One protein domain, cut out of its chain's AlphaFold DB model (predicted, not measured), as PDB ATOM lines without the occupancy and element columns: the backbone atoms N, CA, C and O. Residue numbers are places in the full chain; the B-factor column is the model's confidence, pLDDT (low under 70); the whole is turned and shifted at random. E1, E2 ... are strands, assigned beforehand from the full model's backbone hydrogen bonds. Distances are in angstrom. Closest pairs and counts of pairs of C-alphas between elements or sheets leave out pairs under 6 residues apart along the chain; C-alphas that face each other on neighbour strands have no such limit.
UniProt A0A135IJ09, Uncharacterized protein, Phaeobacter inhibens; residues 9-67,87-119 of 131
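This is residues 9 to 67 and 87 to 119 of the 131 residues of an uncharacterized protein of Phaeobacter inhibens (UniProt A0A135IJ09). A strongly twisted, curled antiparallel sheet of six strands forms one wall, and the separate hairpin E1-E2 folds over near its E6 end, well away from E8, so that the whole stays open on one side. The printed part has 92 residues, with no named helix and eight strands, E1 to E8 in chain order; the class is all strand. The large sheet runs E6 E5 E4 E3 E7 E8. The whole is compact, with a radius of gyration of the C-alphas of 13.6 A and spans of 36 by 36 by 23 A.

E3, residues 35 to 40, is antiparallel to E7, residues 98 to 106, with N 37 and O 102 2.8 A apart. E7 and E8, residues 114 to 118, form a hairpin, with N 105 and O 115 at 2.8 A. On the other side of E3, E4, residues 44 to 48, has N 48 and O 36 at 2.8 A. E5, residues 54 to 59, follows, with N 47 and O 55 at 2.8 A, then E6, residues 62 to 64, with N 58 and O 63 at 2.9 A. E3 E4 E5 E6 are a meander, each strand the antiparallel neighbour of the one before. E1, residues 11 to 16, and E2, residues 19 to 24, form a hairpin, with N 12 and O 23 at 2.9 A. The closest C-alphas of E2 and E6, Ile 21 and Arg 63, are 6.8 A apart. E1 and E8 are apart.

E1 begins at C-alpha 11 (201.072, 73.551, 166.906). E7, the longest strand, measures 23.9 A from C-alpha 98 (183.881, 81.657, 153.289); E2 measures 17.3 A. E8 ends at C-alpha 118 (181.563, 76.302, 167.150).

The C-alphas farthest apart, His 9 and Asp 87, are 37.9 A apart. Residues 68 to 86 are not printed, a gap of 32.9 A between C-alphas 67 and 87. Of the links printed whole, none is long. The pLDDT is under 70 at residues 28 to 32, 66 to 67, 87 to 90 and 109 to 112.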
ATOM      1  N   HIS A   9     204.420  77.691 172.920       75.69
ATOM      2  CA  HIS A   9     204.561  77.066 171.615       75.69
ATOM      3  C   HIS A   9     203.243  76.379 171.260       75.69
ATOM      4  O   HIS A   9     202.755  75.522 172.001       75.69
ATOM      5  N   ARG A  10     202.649  76.762 170.129       80.31
ATOM      6  CA  ARG A  10     201.384  76.201 169.641       80.31
ATOM      7  C   ARG A  10     201.628  75.479 168.324       80.31
ATOM      8  O   ARG A  10     202.356  75.973 167.468       80.31
ATOM      9  N   THR A  11     200.967  74.345 168.134       86.19
ATOM     10  CA  THR A  11     201.072  73.551 166.906       86.19
ATOM     11  C   THR A  11     199.681  73.299 166.358       86.19
ATOM     12  O   THR A  11     198.821  72.767 167.058       86.19
ATOM     13  N   LEU A  12     199.458  73.650 165.092       88.56
ATOM     14  CA  LEU A  12     198.279  73.204 164.362       88.56
ATOM     15  C   LEU A  12     198.518  71.769 163.902       88.56
ATOM     16  O   LEU A  12     199.439  71.519 163.124       88.56
ATOM     17  N   ILE A  13     197.668  70.854 164.358       91.12
ATOM     18  CA  ILE A  13     197.632  69.457 163.923       91.12
ATOM     19  C   ILE A  13     196.341  69.255 163.132       91.12
ATOM     20  O   ILE A  13     195.263  69.639 163.587       91.12
ATOM     21  N   VAL A  14     196.450  68.682 161.936       91.56
ATOM     22  CA  VAL A  14     195.303  68.352 161.087       91.56
ATOM     23  C   VAL A  14     195.359  66.871 160.760       91.56
ATOM     24  O   VAL A  14     196.342  66.406 160.182       91.56
ATOM     25  N   GLU A  15     194.293  66.152 161.102       91.44
ATOM     26  CA  GLU A  15     194.187  64.706 160.921       91.44
ATOM     27  C   GLU A  15     192.997  64.363 160.029       91.44
ATOM     28  O   GLU A  15     191.891  64.884 160.207       91.44
ATOM     29  N   ARG A  16     193.207  63.472 159.059       89.94
ATOM     30  CA  ARG A  16     192.121  62.896 158.263       89.94
ATOM     31  C   ARG A  16     192.508  61.534 157.720       89.94
ATOM     32  O   ARG A  16     193.538  61.385 157.083       89.94
ATOM     33  N   GLY A  17     191.625  60.551 157.903       87.94
ATOM     34  CA  GLY A  17     191.766  59.243 157.254       87.94
ATOM     35  C   GLY A  17     193.056  58.496 157.615       87.94
ATOM     36  O   GLY A  17     193.527  57.708 156.807       87.94
ATOM     37  N   GLY A  18     193.626  58.750 158.798       89.00
ATOM     38  CA  GLY A  18     194.899  58.169 159.240       89.00
ATOM     39  C   GLY A  18     196.150  58.935 158.793       89.00
ATOM     40  O   GLY A  18     197.245  58.580 159.217       89.00
ATOM     41  N   GLU A  19     196.007  59.986 157.982       91.44
ATOM     42  CA  GLU A  19     197.089  60.922 157.673       91.44
ATOM     43  C   GLU A  19     197.069  62.104 158.650       91.44
ATOM     44  O   GLU A  19     196.000  62.611 159.007       91.44
ATOM     45  N   THR A  20     198.259  62.574 159.031       92.81
ATOM     46  CA  THR A  20     198.450  63.729 159.914       92.81
ATOM     47  C   THR A  20     199.477  64.678 159.307       92.81
ATOM     48  O   THR A  20     200.563  64.261 158.904       92.81
ATOM     49  N   ILE A  21     199.152  65.969 159.280       90.00
ATOM     50  CA  ILE A  21     200.101  67.051 158.998       90.00
ATOM     51  C   ILE A  21     200.128  68.014 160.181       90.00
ATOM     52  O   ILE A  21     199.110  68.232 160.842       90.00
ATOM     53  N   SER A  22     201.281  68.623 160.436       91.94
ATOM     54  CA  SER A  22     201.423  69.607 161.503       91.94
ATOM     55  C   SER A  22     202.271  70.800 161.082       91.94
ATOM     56  O   SER A  22     203.132  70.709 160.203       91.94
ATOM     57  N   ARG A  23     201.989  71.950 161.690       86.44
ATOM     58  CA  ARG A  23     202.760  73.179 161.512       86.44
ATOM     59  C   ARG A  23     202.800  73.942 162.826       86.44
ATOM     60  O   ARG A  23     201.761  74.165 163.445       86.44
ATOM     61  N   GLU A  24     203.997  74.357 163.210       87.38
ATOM     62  CA  GLU A  24     204.195  75.284 164.319       87.38
ATOM     63  C   GLU A  24     203.537  76.626 163.992       87.38
ATOM     64  O   GLU A  24     203.654  77.158 162.882       87.38
ATOM     65  N   LEU A  25     202.784  77.135 164.958       81.56
ATOM     66  CA  LEU A  25     202.195  78.459 164.919       81.56
ATOM     67  C   LEU A  25     203.177  79.456 165.521       81.56
ATOM     68  O   LEU A  25     204.087  79.092 166.261       81.56
ATOM     69  N   PHE A  26     202.968  80.732 165.208       76.75
ATOM     70  CA  PHE A  26     203.761  81.792 165.810       76.75
ATOM     71  C   PHE A  26     203.592  81.771 167.335       76.75
ATOM     72  O   PHE A  26     202.461  81.641 167.831       76.75
ATOM     73  N   GLU A  27     204.719  81.888 168.038       70.56
ATOM     74  CA  GLU A  27     204.792  81.910 169.499       70.56
ATOM     75  C   GLU A  27     203.852  82.978 170.061       70.56
ATOM     76  O   GLU A  27     203.747  84.091 169.532       70.56
ATOM     77  N   ASP A  28     203.126  82.626 171.121       66.12
ATOM     78  CA  ASP A  28     202.305  83.612 171.806       66.12
ATOM     79  C   ASP A  28     203.188  84.512 172.675       66.12
ATOM     80  O   ASP A  28     203.967  84.054 173.504       66.12
ATOM     81  N   THR A  29     203.031  85.820 172.504       60.41
ATOM     82  CA  THR A  29     203.679  86.846 173.322       60.41
ATOM     83  C   THR A  29     202.910  87.135 174.625       60.41
ATOM     84  O   THR A  29     203.152  88.162 175.265       60.41
ATOM     85  N   GLY A  30     201.944  86.287 174.995       58.88
ATOM     86  CA  GLY A  30     201.051  86.433 176.149       58.88
ATOM     87  C   GLY A  30     199.836  87.334 175.901       58.88
ATOM     88  O   GLY A  30     199.273  87.881 176.849       58.88
ATOM     89  N   TRP A  31     199.459  87.556 174.637       60.53
ATOM     90  CA  TRP A  31     198.302  88.391 174.266       60.53
ATOM     91  C   TRP A  31     197.392  87.730 173.228       60.53
ATOM     92  O   TRP A  31     196.454  88.364 172.730       60.53
ATOM     93  N   TRP A  32     197.667  86.473 172.874       65.88
ATOM     94  CA  TRP A  32     196.862  85.720 171.932       65.88
ATOM     95  C   TRP A  32     195.418  85.587 172.429       65.88
ATOM     96  O   TRP A  32     195.139  85.390 173.607       65.88
ATOM     97  N   ARG A  33     194.467  85.771 171.509       70.31
ATOM     98  CA  ARG A  33     193.022  85.778 171.798       70.31
ATOM     99  C   ARG A  33     192.279  84.650 171.097       70.31
ATOM    100  O   ARG A  33     191.065  84.744 170.906       70.31
ATOM    101  N   GLY A  34     193.003  83.615 170.690       81.62
ATOM    102  CA  GLY A  34     192.441  82.546 169.889       81.62
ATOM    103  C   GLY A  34     192.661  82.699 168.387       81.62
ATOM    104  O   GLY A  34     193.257  83.668 167.906       81.62
ATOM    105  N   SER A  35     192.128  81.726 167.655       87.81
ATOM    106  CA  SER A  35     192.220  81.627 166.198       87.81
ATOM    107  C   SER A  35     190.867  81.275 165.612       87.81
ATOM    108  O   SER A  35     190.172  80.414 166.145       87.81
ATOM    109  N   ASN A  36     190.493  81.881 164.492       90.19
ATOM    110  CA  ASN A  36     189.221  81.581 163.836       90.19
ATOM    111  C   ASN A  36     189.426  80.582 162.699       90.19
ATOM    112  O   ASN A  36     190.395  80.682 161.948       90.19
ATOM    113  N   LEU A  37     188.482  79.659 162.535       92.00
ATOM    114  CA  LEU A  37     188.498  78.657 161.479       92.00
ATOM    115  C   LEU A  37     187.402  78.930 160.447       92.00
ATOM    116  O   LEU A  37     186.238  79.151 160.784       92.00
ATOM    117  N   TYR A  38     187.777  78.845 159.175       90.25
ATOM    118  CA  TYR A  38     186.893  79.080 158.040       90.25
ATOM    119  C   TYR A  38     186.998  77.973 156.994       90.25
ATOM    120  O   TYR A  38     188.031  77.315 156.866       90.25
ATOM    121  N   LEU A  39     185.943  77.828 156.192       89.88
ATOM    122  CA  LEU A  39     185.870  76.931 155.044       89.88
ATOM    123  C   LEU A  39     185.388  77.680 153.801       89.88
ATOM    124  O   LEU A  39     184.292  78.233 153.780       89.88
ATOM    125  N   ALA A  40     186.178  77.648 152.734       85.06
ATOM    126  CA  ALA A  40     185.746  78.101 151.417       85.06
ATOM    127  C   ALA A  40     185.005  76.986 150.656       85.06
ATOM    128  O   ALA A  40     185.311  75.805 150.831       85.06
ATOM    129  N   GLU A  41     184.122  77.360 149.723       76.00
ATOM    130  CA  GLU A  41     183.325  76.429 148.893       76.00
ATOM    131  C   GLU A  41     184.166  75.380 148.133       76.00
ATOM    132  O   GLU A  41     183.697  74.285 147.855       76.00
ATOM    133  N   ALA A  42     185.440  75.671 147.852       79.56
ATOM    134  CA  ALA A  42     186.370  74.765 147.169       79.56
ATOM    135  C   ALA A  42     187.156  73.823 148.114       79.56
ATOM    136  O   ALA A  42     188.261  73.392 147.772       79.56
ATOM    137  N   GLY A  43     186.651  73.565 149.328       85.56
ATOM    138  CA  GLY A  43     187.272  72.647 150.296       85.56
ATOM    139  C   GLY A  43     188.589  73.149 150.903       85.56
ATOM    140  O   GLY A  43     189.416  72.351 151.345       85.56
ATOM    141  N   LEU A  44     188.816  74.466 150.878       87.81
ATOM    142  CA  LEU A  44     189.990  75.103 151.476       87.81
ATOM    143  C   LEU A  44     189.643  75.585 152.883       87.81
ATOM    144  O   LEU A  44     188.747  76.415 153.036       87.81
ATOM    145  N   PHE A  45     190.387  75.108 153.872       90.88
ATOM    146  CA  PHE A  45     190.300  75.575 155.246       90.88
ATOM    147  C   PHE A  45     191.287  76.713 155.472       90.88
ATOM    148  O   PHE A  45     192.385  76.713 154.906       90.88
ATOM    149  N   VAL A  46     190.893  77.678 156.298       89.00
ATOM    150  CA  VAL A  46     191.733  78.809 156.700       89.00
ATOM    151  C   VAL A  46     191.664  78.958 158.212       89.00
ATOM    152  O   VAL A  46     190.581  79.149 158.754       89.00
ATOM    153  N   LEU A  47     192.819  78.887 158.870       89.69
ATOM    154  CA  LEU A  47     193.009  79.278 160.261       89.69
ATOM    155  C   LEU A  47     193.561  80.709 160.286       89.69
ATOM    156  O   LEU A  47     194.641  80.955 159.751       89.69
ATOM    157  N   ASP A  48     192.815  81.649 160.859       87.75
ATOM    158  CA  ASP A  48     193.225  83.046 161.043       87.75
ATOM    159  C   ASP A  48     193.729  83.265 162.466       87.75
ATOM    160  O   ASP A  48     192.991  83.042 163.422       87.75
ATOM    161  N   GLU A  49     194.973  83.721 162.582       83.50
ATOM    162  CA  GLU A  49     195.676  84.024 163.832       83.50
ATOM    163  C   GLU A  49     195.708  85.542 164.114       83.50
ATOM    164  O   GLU A  49     196.514  86.031 164.910       83.50
ATOM    165  N   GLY A  50     194.882  86.333 163.420       79.88
ATOM    166  CA  GLY A  50     194.838  87.784 163.584       79.88
ATOM    167  C   GLY A  50     196.104  88.449 163.040       79.88
ATOM    168  O   GLY A  50     196.347  88.446 161.826       79.88
ATOM    169  N   GLN A  51     196.895  89.033 163.940       73.94
ATOM    170  CA  GLN A  51     198.165  89.701 163.636       73.94
ATOM    171  C   GLN A  51     199.256  88.745 163.137       73.94
ATOM    172  O   GLN A  51     200.103  89.152 162.346       73.94
ATOM    173  N   ASN A  52     199.194  87.467 163.520       76.38
ATOM    174  CA  ASN A  52     200.171  86.455 163.108       76.38
ATOM    175  C   ASN A  52     199.856  85.865 161.717       76.38
ATOM    176  O   ASN A  52     200.495  84.915 161.268       76.38
ATOM    177  N   GLY A  53     198.881  86.447 161.009       80.75
ATOM    178  CA  GLY A  53     198.492  86.059 159.659       80.75
ATOM    179  C   GLY A  53     197.497  84.903 159.641       80.75
ATOM    180  O   GLY A  53     196.690  84.741 160.551       80.75
ATOM    181  N   CYS A  54     197.516  84.121 158.565       84.06
ATOM    182  CA  CYS A  54     196.671  82.941 158.437       84.06
ATOM    183  C   CYS A  54     197.369  81.787 157.729       84.06
ATOM    184  O   CYS A  54     198.278  81.968 156.915       84.06
ATOM    185  N   ILE A  55     196.889  80.584 158.031       86.62
ATOM    186  CA  ILE A  55     197.363  79.318 157.483       86.62
ATOM    187  C   ILE A  55     196.214  78.679 156.719       86.62
ATOM    188  O   ILE A  55     195.108  78.545 157.234       86.62
ATOM    189  N   ALA A  56     196.480  78.268 155.483       88.75
ATOM    190  CA  ALA A  56     195.510  77.559 154.663       88.75
ATOM    191  C   ALA A  56     195.901  76.086 154.530       88.75
ATOM    192  O   ALA A  56     197.081  75.763 154.370       88.75
ATOM    193  N   PHE A  57     194.916  75.196 154.546       90.50
ATOM    194  CA  PHE A  57     195.128  73.765 154.350       90.50
ATOM    195  C   PHE A  57     193.949  73.120 153.629       90.50
ATOM    196  O   PHE A  57     192.841  73.657 153.569       90.50
ATOM    197  N   ARG A  58     194.209  71.966 153.023       90.62
ATOM    198  CA  ARG A  58     193.190  71.100 152.438       90.62
ATOM    199  C   ARG A  58     193.241  69.755 153.120       90.62
ATOM    200  O   ARG A  58     194.297  69.314 153.558       90.62
ATOM    201  N   LEU A  59     192.080  69.126 153.161       90.50
ATOM    202  CA  LEU A  59     191.919  67.786 153.688       90.50
ATOM    203  C   LEU A  59     191.959  66.717 152.580       90.50
ATOM    204  O   LEU A  59     191.919  65.540 152.899       90.50
ATOM    205  N   ASP A  60     191.932  67.098 151.300       88.56
ATOM    206  CA  ASP A  60     191.998  66.167 150.165       88.56
ATOM    207  C   ASP A  60     192.730  66.813 148.964       88.56
ATOM    208  O   ASP A  60     192.193  67.739 148.337       88.56
ATOM    209  N   PRO A  61     193.988  66.421 148.685       90.19
ATOM    210  CA  PRO A  61     194.851  65.640 149.581       90.19
ATOM    211  C   PRO A  61     195.162  66.422 150.871       90.19
ATOM    212  O   PRO A  61     195.060  67.658 150.878       90.19
ATOM    213  N   LEU A  62     195.545  65.727 151.951       90.75
ATOM    214  CA  LEU A  62     195.917  66.367 153.214       90.75
ATOM    215  C   LEU A  62     197.238  67.127 153.047       90.75
ATOM    216  O   LEU A  62     198.313  66.542 152.934       90.75
ATOM    217  N   ARG A  63     197.164  68.458 152.979       91.75
ATOM    218  CA  ARG A  63     198.349  69.312 152.815       91.75
ATOM    219  C   ARG A  63     198.107  70.735 153.279       91.75
ATOM    220  O   ARG A  63     197.013  71.285 153.115       91.75
ATOM    221  N   PHE A  64     199.173  71.379 153.741       88.31
ATOM    222  CA  PHE A  64     199.199  72.834 153.816       88.31
ATOM    223  C   PHE A  64     199.205  73.420 152.402       88.31
ATOM    224  O   PHE A  64     199.834  72.888 151.488       88.31
ATOM    225  N   GLY A  65     198.458  74.501 152.208       77.88
ATOM    226  CA  GLY A  65     198.503  75.264 150.969       77.88
ATOM    227  C   GLY A  65     199.744  76.151 150.933       77.88
ATOM    228  O   GLY A  65     200.053  76.829 151.917       77.88
ATOM    229  N   ASP A  66     200.430  76.190 149.791       58.47
ATOM    230  CA  ASP A  66     201.514  77.142 149.566       58.47
ATOM    231  C   ASP A  66     200.946  78.561 149.487       58.47
ATOM    232  O   ASP A  66     200.209  78.892 148.563       58.47
ATOM    233  N   LYS A  67     201.300  79.377 150.487       52.94
ATOM    234  CA  LYS A  67     201.131  80.838 150.571       52.94
ATOM    235  C   LYS A  67     199.736  81.385 150.242       52.94
ATOM    236  O   LYS A  67     199.362  81.496 149.086       52.94
ATOM    237  N   ASP A  87     170.332  86.143 159.157       51.44
ATOM    238  CA  ASP A  87     169.612  84.855 159.154       51.44
ATOM    239  C   ASP A  87     170.539  83.634 158.977       51.44
ATOM    240  O   ASP A  87     170.095  82.493 159.050       51.44
ATOM    241  N   ASP A  88     171.835  83.860 158.733       60.56
ATOM    242  CA  ASP A  88     172.829  82.812 158.510       60.56
ATOM    243  C   ASP A  88     174.142  83.153 159.233       60.56
ATOM    244  O   ASP A  88     175.008  83.864 158.704       60.56
ATOM    245  N   ASN A  89     174.279  82.635 160.458       62.59
ATOM    246  CA  ASN A  89     175.470  82.776 161.309       62.59
ATOM    247  C   ASN A  89     176.718  82.104 160.720       62.59
ATOM    248  O   ASN A  89     177.818  82.282 161.240       62.59
ATOM    249  N   THR A  90     176.575  81.337 159.637       68.00
ATOM    250  CA  THR A  90     177.691  80.580 159.077       68.00
ATOM    251  C   THR A  90     178.504  81.390 158.075       68.00
ATOM    252  O   THR A  90     179.668  81.082 157.852       68.00
ATOM    253  N   ARG A  91     177.971  82.457 157.471       81.56
ATOM    254  CA  ARG A  91     178.737  83.267 156.505       81.56
ATOM    255  C   ARG A  91     179.725  84.188 157.212       81.56
ATOM    256  O   ARG A  91     179.308  85.035 157.999       81.56
ATOM    257  N   SER A  92     181.006  84.104 156.849       79.94
ATOM    258  CA  SER A  92     182.029  84.987 157.416       79.94
ATOM    259  C   SER A  92     181.865  86.432 156.928       79.94
ATOM    260  O   SER A  92     181.529  86.682 155.763       79.94
ATOM    261  N   TYR A  93     182.081  87.405 157.812       77.19
ATOM    262  CA  TYR A  93     182.218  88.817 157.455       77.19
ATOM    263  C   TYR A  93     183.682  89.229 157.228       77.19
ATOM    264  O   TYR A  93     183.920  90.188 156.488       77.19
ATOM    265  N   VAL A  94     184.658  88.515 157.808       75.75
ATOM    266  CA  VAL A  94     186.099  88.771 157.608       75.75
ATOM    267  C   VAL A  94     186.572  88.260 156.243       75.75
ATOM    268  O   VAL A  94     187.301  88.962 155.536       75.75
ATOM    269  N   TYR A  95     186.109  87.076 155.833       78.00
ATOM    270  CA  TYR A  95     186.447  86.443 154.558       78.00
ATOM    271  C   TYR A  95     185.195  86.239 153.692       78.00
ATOM    272  O   TYR A  95     184.509  85.219 153.807       78.00
ATOM    273  N   PRO A  96     184.885  87.179 152.777       75.62
ATOM    274  CA  PRO A  96     183.777  87.022 151.841       75.62
ATOM    275  C   PRO A  96     183.883  85.718 151.039       75.62
ATOM    276  O   PRO A  96     184.944  85.390 150.509       75.62
ATOM    277  N   GLY A  97     182.771  84.991 150.927       79.62
ATOM    278  CA  GLY A  97     182.731  83.695 150.238       79.62
ATOM    279  C   GLY A  97     183.285  82.525 151.060       79.62
ATOM    280  O   GLY A  97     183.471  81.437 150.515       79.62
ATOM    281  N   MET A  98     183.555  82.729 152.353       86.50
ATOM    282  CA  MET A  98     183.881  81.657 153.289       86.50
ATOM    283  C   MET A  98     182.800  81.492 154.353       86.50
ATOM    284  O   MET A  98     182.097  82.434 154.729       86.50
ATOM    285  N   ARG A  99     182.702  80.264 154.852       89.19
ATOM    286  CA  ARG A  99     181.885  79.882 155.991       89.19
ATOM    287  C   ARG A  99     182.741  79.926 157.255       89.19
ATOM    288  O   ARG A  99     183.788  79.286 157.285       89.19
ATOM    289  N   TYR A 100     182.325  80.673 158.266       90.50
ATOM    290  CA  TYR A 100     182.889  80.606 159.609       90.50
ATOM    291  C   TYR A 100     182.467  79.292 160.270       90.50
ATOM    292  O   TYR A 100     181.294  78.920 160.232       90.50
ATOM    293  N   LEU A 101     183.440  78.561 160.812       92.00
ATOM    294  CA  LEU A 101     183.218  77.267 161.460       92.00
ATOM    295  C   LEU A 101     183.251  77.365 162.985       92.00
ATOM    296  O   LEU A 101     182.605  76.566 163.657       92.00
ATOM    297  N   GLY A 102     183.993  78.327 163.522       91.25
ATOM    298  CA  GLY A 102     184.196  78.484 164.954       91.25
ATOM    299  C   GLY A 102     185.574  79.042 165.266       91.25
ATOM    300  O   GLY A 102     186.327  79.433 164.365       91.25
ATOM    301  N   ARG A 103     185.918  79.055 166.549       90.12
ATOM    302  CA  ARG A 103     187.186  79.582 167.045       90.12
ATOM    303  C   ARG A 103     187.845  78.631 168.024       90.12
ATOM    304  O   ARG A 103     187.173  77.967 168.799       90.12
ATOM    305  N   PHE A 104     189.163  78.646 168.033       89.50
ATOM    306  CA  PHE A 104     189.979  78.110 169.108       89.50
ATOM    307  C   PHE A 104     190.206  79.226 170.119       89.50
ATOM    308  O   PHE A 104     190.654  80.297 169.722       89.50
ATOM    309  N   ALA A 105     189.885  79.016 171.390       83.81
ATOM    310  CA  ALA A 105     190.077  79.994 172.455       83.81
ATOM    311  C   ALA A 105     190.817  79.370 173.633       83.81
ATOM    312  O   ALA A 105     190.683  78.173 173.888       83.81
ATOM    313  N   GLU A 106     191.582  80.185 174.353       78.12
ATOM    314  CA  GLU A 106     192.173  79.741 175.608       78.12
ATOM    315  C   GLU A 106     191.102  79.487 176.656       78.12
ATOM    316  O   GLU A 106     190.109  80.217 176.753       78.12
ATOM    317  N   THR A 107     191.350  78.470 177.468       73.88
ATOM    318  CA  THR A 107     190.560  78.213 178.663       73.88
ATOM    319  C   THR A 107     191.424  78.416 179.902       73.88
ATOM    320  O   THR A 107     192.653  78.362 179.853       73.88
ATOM    321  N   LEU A 108     190.767  78.636 181.039       70.19
ATOM    322  CA  LEU A 108     191.429  78.657 182.345       70.19
ATOM    323  C   LEU A 108     191.760  77.242 182.856       70.19
ATOM    324  O   LEU A 108     192.312  77.108 183.945       70.19
ATOM    325  N   ASP A 109     191.394  76.191 182.113       69.50
ATOM    326  CA  ASP A 109     191.693  74.813 182.476       69.50
ATOM    327  C   ASP A 109     193.087  74.423 181.972       69.50
ATOM    328  O   ASP A 109     193.328  74.242 180.778       69.50
ATOM    329  N   ASP A 110     194.010  74.217 182.909       65.00
ATOM    330  CA  ASP A 110     195.367  73.749 182.621       65.00
ATOM    331  C   ASP A 110     195.417  72.391 181.899       65.00
ATOM    332  O   ASP A 110     196.431  72.068 181.277       65.00
ATOM    333  N   ARG A 111     194.345  71.590 181.955       64.06
ATOM    334  CA  ARG A 111     194.248  70.298 181.253       64.06
ATOM    335  C   ARG A 111     193.806  70.437 179.799       64.06
ATOM    336  O   ARG A 111     194.096  69.549 179.002       64.06
ATOM    337  N   ALA A 112     193.122  71.525 179.460       62.34
ATOM    338  CA  ALA A 112     192.553  71.785 178.142       62.34
ATOM    339  C   ALA A 112     192.751  73.258 177.782       62.34
ATOM    340  O   ALA A 112     191.805  74.023 177.619       62.34
ATOM    341  N   ARG A 113     194.019  73.654 177.656       74.69
ATOM    342  CA  ARG A 113     194.431  75.056 177.501       74.69
ATOM    343  C   ARG A 113     193.870  75.740 176.250       74.69
ATOM    344  O   ARG A 113     193.889  76.961 176.175       74.69
ATOM    345  N   VAL A 114     193.350  74.969 175.293       81.12
ATOM    346  CA  VAL A 114     192.645  75.462 174.107       81.12
ATOM    347  C   VAL A 114     191.365  74.655 173.898       81.12
ATOM    348  O   VAL A 114     191.399  73.426 173.879       81.12
ATOM    349  N   GLU A 115     190.256  75.352 173.677       86.06
ATOM    350  CA  GLU A 115     188.948  74.790 173.337       86.06
ATOM    351  C   GLU A 115     188.492  75.292 171.966       86.06
ATOM    352  O   GLU A 115     188.738  76.444 171.605       86.06
ATOM    353  N   PHE A 116     187.810  74.433 171.203       89.75
ATOM    354  CA  PHE A 116     187.114  74.844 169.989       89.75
ATOM    355  C   PHE A 116     185.644  75.144 170.293       89.75
ATOM    356  O   PHE A 116     184.912  74.257 170.718       89.75
ATOM    357  N   ILE A 117     185.221  76.373 170.014       89.19
ATOM    358  CA  ILE A 117     183.848  76.854 170.172       89.19
ATOM    359  C   ILE A 117     183.253  77.017 168.775       89.19
ATOM    360  O   ILE A 117     183.790  77.770 167.952       89.19
ATOM    361  N   SER A 118     182.155  76.321 168.489       89.62
ATOM    362  CA  SER A 118     181.563  76.302 167.150       89.62
ATOM    363  C   SER A 118     180.859  77.618 166.789       89.62
ATOM    364  O   SER A 118     180.456  78.409 167.646       89.62
ATOM    365  N   ALA A 119     180.668  77.842 165.485       89.12
ATOM    366  CA  ALA A 119     179.891  78.971 164.968       89.12
ATOM    367  C   ALA A 119     178.395  78.928 165.355       89.12
ATOM    368  O   ALA A 119     177.706  79.941 165.246       89.12
TER     369      ALA A 119